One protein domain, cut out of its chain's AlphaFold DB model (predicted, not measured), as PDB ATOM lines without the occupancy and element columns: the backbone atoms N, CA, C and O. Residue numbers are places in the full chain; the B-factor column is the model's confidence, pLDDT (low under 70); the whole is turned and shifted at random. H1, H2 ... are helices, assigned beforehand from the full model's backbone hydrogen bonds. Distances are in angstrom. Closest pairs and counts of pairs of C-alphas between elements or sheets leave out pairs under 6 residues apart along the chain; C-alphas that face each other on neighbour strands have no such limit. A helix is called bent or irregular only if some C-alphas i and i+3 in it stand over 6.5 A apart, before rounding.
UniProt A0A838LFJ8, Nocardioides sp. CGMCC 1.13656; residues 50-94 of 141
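What this domain is: This is residues 50 to 94 of the 141 residues of a protein of Nocardioides sp. CGMCC 1.13656 (UniProt A0A838LFJ8). Two long straight helices, H1 and H2, meet end to end at a corner and open out as a wide, shallow V, with Asn 72 at its tip. Neither arm folds back on the other, and residues 50 to 94 stand free. The printed part has 45 residues with two named helices, H1 then H2, and no named strand, and its class is all helix. It is extended, with a radius of gyration of the C-alphas of 17.6 A and spans of 57 by 19 by 7 A.

How they stand to each other: H1, residues 51 to 71, is followed by H2, residues 73 to 94, over a tight link of one residue. The two helices are close but not clearly touching, with 2 pairs of C-alphas within 8 A. The closest C-alphas are those of Leu 69 and Thr 75, 6.3 A apart. The lines of H1 and H2 stand at a steep tilt of 60 degrees. They run the same way, and their centres are 29.1 A apart. In both H1 and H2 every O i to N i+4 pair is within hydrogen-bond range.

Where its parts are: H1 begins at Thr 51, with its C-alpha at (12.337, -38.863, 24.897), and ends at Phe 71, with its C-alpha at (-8.821, -43.700, 4.742). It has 21 residues and measures 29.6 A from first to last C-alpha. H2 has 22 residues, from Pro 73 to Arg 94, and measures 31.0 A. Its last C-alpha, that of Arg 94, is at (-38.826, -56.230, 16.267). Neither helix is bent.

The domain as a whole: The outline is a rod. The two C-alphas farthest apart are those of Asp 50 and Arg 94, the first and last printed residues, at 57.7 A. The printed part has no cut. The mean pLDDT of the printed part is 81.5, and no printed residue is under 70.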
ATOM      1  N   ASP A  50      16.515 -38.112  24.077       75.62
ATOM      2  CA  ASP A  50      15.775 -38.946  23.096       75.62
ATOM      3  C   ASP A  50      14.273 -39.182  23.372       75.62
ATOM      4  O   ASP A  50      13.527 -39.642  22.506       75.62
ATOM      5  N   THR A  51      13.761 -38.787  24.538       70.94
ATOM      6  CA  THR A  51      12.337 -38.863  24.897       70.94
ATOM      7  C   THR A  51      11.429 -38.154  23.891       70.94
ATOM      8  O   THR A  51      10.326 -38.632  23.632       70.94
ATOM      9  N   LEU A  52      11.887 -37.053  23.277       74.25
ATOM     10  CA  LEU A  52      11.136 -36.380  22.218       74.25
ATOM     11  C   LEU A  52      11.008 -37.278  20.984       74.25
ATOM     12  O   LEU A  52       9.919 -37.351  20.424       74.25
ATOM     13  N   GLN A  53      12.073 -37.995  20.609       74.88
ATOM     14  CA  GLN A  53      12.056 -38.930  19.486       74.88
ATOM     15  C   GLN A  53      11.081 -40.083  19.749       74.88
ATOM     16  O   GLN A  53      10.278 -40.400  18.872       74.88
ATOM     17  N   MET A  54      11.066 -40.640  20.968       77.94
ATOM     18  CA  MET A  54      10.093 -41.668  21.357       77.94
ATOM     19  C   MET A  54       8.647 -41.152  21.275       77.94
ATOM     20  O   MET A  54       7.788 -41.819  20.703       77.94
ATOM     21  N   VAL A  55       8.370 -39.952  21.801       77.12
ATOM     22  CA  VAL A  55       7.032 -39.341  21.730       77.12
ATOM     23  C   VAL A  55       6.630 -39.051  20.283       77.12
ATOM     24  O   VAL A  55       5.489 -39.327  19.917       77.12
ATOM     25  N   THR A  56       7.539 -38.551  19.436       82.62
ATOM     26  CA  THR A  56       7.232 -38.347  18.013       82.62
ATOM     27  C   THR A  56       7.015 -39.655  17.269       82.62
ATOM     28  O   THR A  56       6.091 -39.705  16.472       82.62
ATOM     29  N   ALA A  57       7.779 -40.712  17.563       86.38
ATOM     30  CA  ALA A  57       7.599 -42.024  16.946       86.38
ATOM     31  C   ALA A  57       6.233 -42.624  17.310       86.38
ATOM     32  O   ALA A  57       5.494 -43.055  16.432       86.38
ATOM     33  N   VAL A  58       5.832 -42.563  18.586       83.38
ATOM     34  CA  VAL A  58       4.481 -42.973  19.006       83.38
ATOM     35  C   VAL A  58       3.410 -42.114  18.325       83.38
ATOM     36  O   VAL A  58       2.398 -42.649  17.880       83.38
ATOM     37  N   ALA A  59       3.619 -40.801  18.197       81.19
ATOM     38  CA  ALA A  59       2.670 -39.915  17.527       81.19
ATOM     39  C   ALA A  59       2.549 -40.186  16.015       81.19
ATOM     40  O   ALA A  59       1.440 -40.106  15.491       81.19
ATOM     41  N   THR A  60       3.642 -40.529  15.322       88.69
ATOM     42  CA  THR A  60       3.608 -40.909  13.901       88.69
ATOM     43  C   THR A  60       2.996 -42.287  13.702       88.69
ATOM     44  O   THR A  60       2.104 -42.406  12.879       88.69
ATOM     45  N   GLU A  61       3.353 -43.294  14.503       90.62
ATOM     46  CA  GLU A  61       2.762 -44.643  14.417       90.62
ATOM     47  C   GLU A  61       1.247 -44.619  14.693       90.62
ATOM     48  O   GLU A  61       0.453 -45.196  13.949       90.62
ATOM     49  N   VAL A  62       0.809 -43.879  15.721       86.38
ATOM     50  CA  VAL A  62      -0.624 -43.659  15.995       86.38
ATOM     51  C   VAL A  62      -1.280 -42.843  14.878       86.38
ATOM     52  O   VAL A  62      -2.426 -43.116  14.521       86.38
ATOM     53  N   GLY A  63      -0.571 -41.863  14.311       85.62
ATOM     54  CA  GLY A  63      -1.034 -41.049  13.188       85.62
ATOM     55  C   GLY A  63      -1.238 -41.859  11.908       85.62
ATOM     56  O   GLY A  63      -2.292 -41.747  11.284       85.62
ATOM     57  N   ASP A  64      -0.288 -42.718  11.550       84.19
ATOM     58  CA  ASP A  64      -0.315 -43.574  10.364       84.19
ATOM     59  C   ASP A  64      -1.323 -44.717  10.526       84.19
ATOM     60  O   ASP A  64      -2.065 -45.027   9.590       84.19
ATOM     61  N   TRP A  65      -1.459 -45.283  11.730       80.81
ATOM     62  CA  TRP A  65      -2.557 -46.196  12.055       80.81
ATOM     63  C   TRP A  65      -3.923 -45.511  11.929       80.81
ATOM     64  O   TRP A  65      -4.807 -46.030  11.251       80.81
ATOM     65  N   ALA A  66      -4.112 -44.331  12.525       76.00
ATOM     66  CA  ALA A  66      -5.386 -43.615  12.464       76.00
ATOM     67  C   ALA A  66      -5.728 -43.187  11.028       76.00
ATOM     68  O   ALA A  66      -6.872 -43.319  10.594       76.00
ATOM     69  N   THR A  67      -4.727 -42.730  10.271       84.69
ATOM     70  CA  THR A  67      -4.844 -42.341   8.860       84.69
ATOM     71  C   THR A  67      -5.193 -43.554   8.004       84.69
ATOM     72  O   THR A  67      -6.195 -43.532   7.293       84.69
ATOM     73  N   SER A  68      -4.440 -44.651   8.102       75.38
ATOM     74  CA  SER A  68      -4.748 -45.872   7.351       75.38
ATOM     75  C   SER A  68      -6.113 -46.450   7.731       75.38
ATOM     76  O   SER A  68      -6.864 -46.833   6.841       75.38
ATOM     77  N   LEU A  69      -6.507 -46.439   9.005       76.81
ATOM     78  CA  LEU A  69      -7.819 -46.924   9.436       76.81
ATOM     79  C   LEU A  69      -8.967 -46.050   8.906       76.81
ATOM     80  O   LEU A  69      -9.966 -46.599   8.437       76.81
ATOM     81  N   ALA A  70      -8.816 -44.721   8.937       78.50
ATOM     82  CA  ALA A  70      -9.822 -43.763   8.480       78.50
ATOM     83  C   ALA A  70      -9.940 -43.669   6.949       78.50
ATOM     84  O   ALA A  70     -11.046 -43.481   6.441       78.50
ATOM     85  N   PHE A  71      -8.837 -43.806   6.207       78.50
ATOM     86  CA  PHE A  71      -8.821 -43.700   4.742       78.50
ATOM     87  C   PHE A  71      -8.913 -45.050   4.009       78.50
ATOM     88  O   PHE A  71      -9.122 -45.055   2.798       78.50
ATOM     89  N   ASN A  72      -8.803 -46.197   4.692       73.75
ATOM     90  CA  ASN A  72      -8.959 -47.514   4.066       73.75
ATOM     91  C   ASN A  72     -10.450 -47.854   3.813       73.75
ATOM     92  O   ASN A  72     -11.208 -48.035   4.773       73.75
ATOM     93  N   PRO A  73     -10.884 -48.037   2.546       75.56
ATOM     94  CA  PRO A  73     -12.271 -48.383   2.220       75.56
ATOM     95  C   PRO A  73     -12.736 -49.719   2.816       75.56
ATOM     96  O   PRO A  73     -13.928 -49.906   3.053       75.56
ATOM     97  N   VAL A  74     -11.813 -50.650   3.085       77.75
ATOM     98  CA  VAL A  74     -12.124 -51.961   3.676       77.75
ATOM     99  C   VAL A  74     -12.592 -51.817   5.127       77.75
ATOM    100  O   VAL A  74     -13.512 -52.523   5.540       77.75
ATOM    101  N   THR A  75     -12.045 -50.860   5.888       76.88
ATOM    102  CA  THR A  75     -12.529 -50.551   7.244       76.88
ATOM    103  C   THR A  75     -13.972 -50.054   7.200       76.88
ATOM    104  O   THR A  75     -14.814 -50.519   7.965       76.88
ATOM    105  N   TRP A  76     -14.282 -49.156   6.260       75.81
ATOM    106  CA  TRP A  76     -15.635 -48.634   6.059       75.81
ATOM    107  C   TRP A  76     -16.619 -49.710   5.595       75.81
ATOM    108  O   TRP A  76     -17.753 -49.732   6.070       75.81
ATOM    109  N   LEU A  77     -16.194 -50.649   4.744       80.25
ATOM    110  CA  LEU A  77     -16.970 -51.851   4.419       80.25
ATOM    111  C   LEU A  77     -17.265 -52.689   5.672       80.25
ATOM    112  O   LEU A  77     -18.405 -53.088   5.882       80.25
ATOM    113  N   GLY A  78     -16.279 -52.891   6.550       71.38
ATOM    114  CA  GLY A  78     -16.480 -53.544   7.847       71.38
ATOM    115  C   GLY A  78     -17.483 -52.811   8.749       71.38
ATOM    116  O   GLY A  78     -18.397 -53.435   9.280       71.38
ATOM    117  N   ILE A  79     -17.357 -51.487   8.884       71.50
ATOM    118  CA  ILE A  79     -18.237 -50.645   9.716       71.50
ATOM    119  C   ILE A  79     -19.669 -50.627   9.166       71.50
ATOM    120  O   ILE A  79     -20.622 -50.807   9.924       71.50
ATOM    121  N   THR A  80     -19.841 -50.454   7.855       82.38
ATOM    122  CA  THR A  80     -21.162 -50.462   7.204       82.38
ATOM    123  C   THR A  80     -21.823 -51.836   7.268       82.38
ATOM    124  O   THR A  80     -23.016 -51.913   7.554       82.38
ATOM    125  N   LEU A  81     -21.064 -52.925   7.101       81.69
ATOM    126  CA  LEU A  81     -21.571 -54.291   7.244       81.69
ATOM    127  C   LEU A  81     -21.922 -54.626   8.704       81.69
ATOM    128  O   LEU A  81     -22.940 -55.268   8.956       81.69
ATOM    129  N   ALA A  82     -21.137 -54.148   9.675       79.44
ATOM    130  CA  ALA A  82     -21.452 -54.264  11.099       79.44
ATOM    131  C   ALA A  82     -22.716 -53.465  11.463       79.44
ATOM    132  O   ALA A  82     -23.605 -53.991  12.132       79.44
ATOM    133  N   GLY A  83     -22.847 -52.233  10.962       82.94
ATOM    134  CA  GLY A  83     -24.056 -51.420  11.101       82.94
ATOM    135  C   GLY A  83     -25.282 -52.097  10.483       82.94
ATOM    136  O   GLY A  83     -26.317 -52.204  11.139       82.94
ATOM    137  N   LEU A  84     -25.152 -52.641   9.270       90.19
ATOM    138  CA  LEU A  84     -26.201 -53.418   8.606       90.19
ATOM    139  C   LEU A  84     -26.590 -54.660   9.420       90.19
ATOM    140  O   LEU A  84     -27.776 -54.935   9.570       90.19
ATOM    141  N   SER A  85     -25.617 -55.374   9.993       82.19
ATOM    142  CA  SER A  85     -25.857 -56.513  10.887       82.19
ATOM    143  C   SER A  85     -26.660 -56.103  12.127       82.19
ATOM    144  O   SER A  85     -27.662 -56.740  12.446       82.19
ATOM    145  N   VAL A  86     -26.307 -54.986  12.777       92.56
ATOM    146  CA  VAL A  86     -27.068 -54.441  13.916       92.56
ATOM    147  C   VAL A  86     -28.489 -54.046  13.500       92.56
ATOM    148  O   VAL A  86     -29.440 -54.387  14.200       92.56
ATOM    149  N   VAL A  87     -28.668 -53.385  12.350       92.56
ATOM    150  CA  VAL A  87     -30.000 -53.032  11.824       92.56
ATOM    151  C   VAL A  87     -30.830 -54.289  11.556       92.56
ATOM    152  O   VAL A  87     -31.970 -54.366  12.010       92.56
ATOM    153  N   LEU A  88     -30.260 -55.298  10.893       90.81
ATOM    154  CA  LEU A  88     -30.906 -56.592  10.659       90.81
ATOM    155  C   LEU A  88     -31.288 -57.276  11.977       90.81
ATOM    156  O   LEU A  88     -32.395 -57.793  12.087       90.81
ATOM    157  N   PHE A  89     -30.427 -57.227  12.995       89.06
ATOM    158  CA  PHE A  89     -30.693 -57.805  14.313       89.06
ATOM    159  C   PHE A  89     -31.818 -57.067  15.058       89.06
ATOM    160  O   PHE A  89     -32.683 -57.700  15.662       89.06
ATOM    161  N   VAL A  90     -31.865 -55.732  14.974       90.75
ATOM    162  CA  VAL A  90     -32.941 -54.908  15.553       90.75
ATOM    163  C   VAL A  90     -34.268 -55.133  14.824       90.75
ATOM    164  O   VAL A  90     -35.306 -55.256  15.477       90.75
ATOM    165  N   VAL A  91     -34.258 -55.229  13.491       91.81
ATOM    166  CA  VAL A  91     -35.452 -55.536  12.688       91.81
ATOM    167  C   VAL A  91     -35.941 -56.957  12.974       91.81
ATOM    168  O   VAL A  91     -37.124 -57.135  13.251       91.81
ATOM    169  N   ALA A  92     -35.050 -57.950  13.020       82.56
ATOM    170  CA  ALA A  92     -35.390 -59.320  13.403       82.56
ATOM    171  C   ALA A  92     -35.949 -59.390  14.835       82.56
ATOM    172  O   ALA A  92     -36.967 -60.038  15.063       82.56
ATOM    173  N   GLY A  93     -35.351 -58.665  15.786       83.69
ATOM    174  CA  GLY A  93     -35.847 -58.545  17.160       83.69
ATOM    175  C   GLY A  93     -37.220 -57.869  17.261       83.69
ATOM    176  O   GLY A  93     -38.034 -58.267  18.088       83.69
ATOM    177  N   ARG A  94     -37.512 -56.893  16.390       82.19
ATOM    178  CA  ARG A  94     -38.826 -56.230  16.267       82.19
ATOM    179  C   ARG A  94     -39.880 -57.098  15.580       82.19
ATOM    180  O   ARG A  94     -41.050 -56.999  15.930       82.19
TER     181      ARG A  94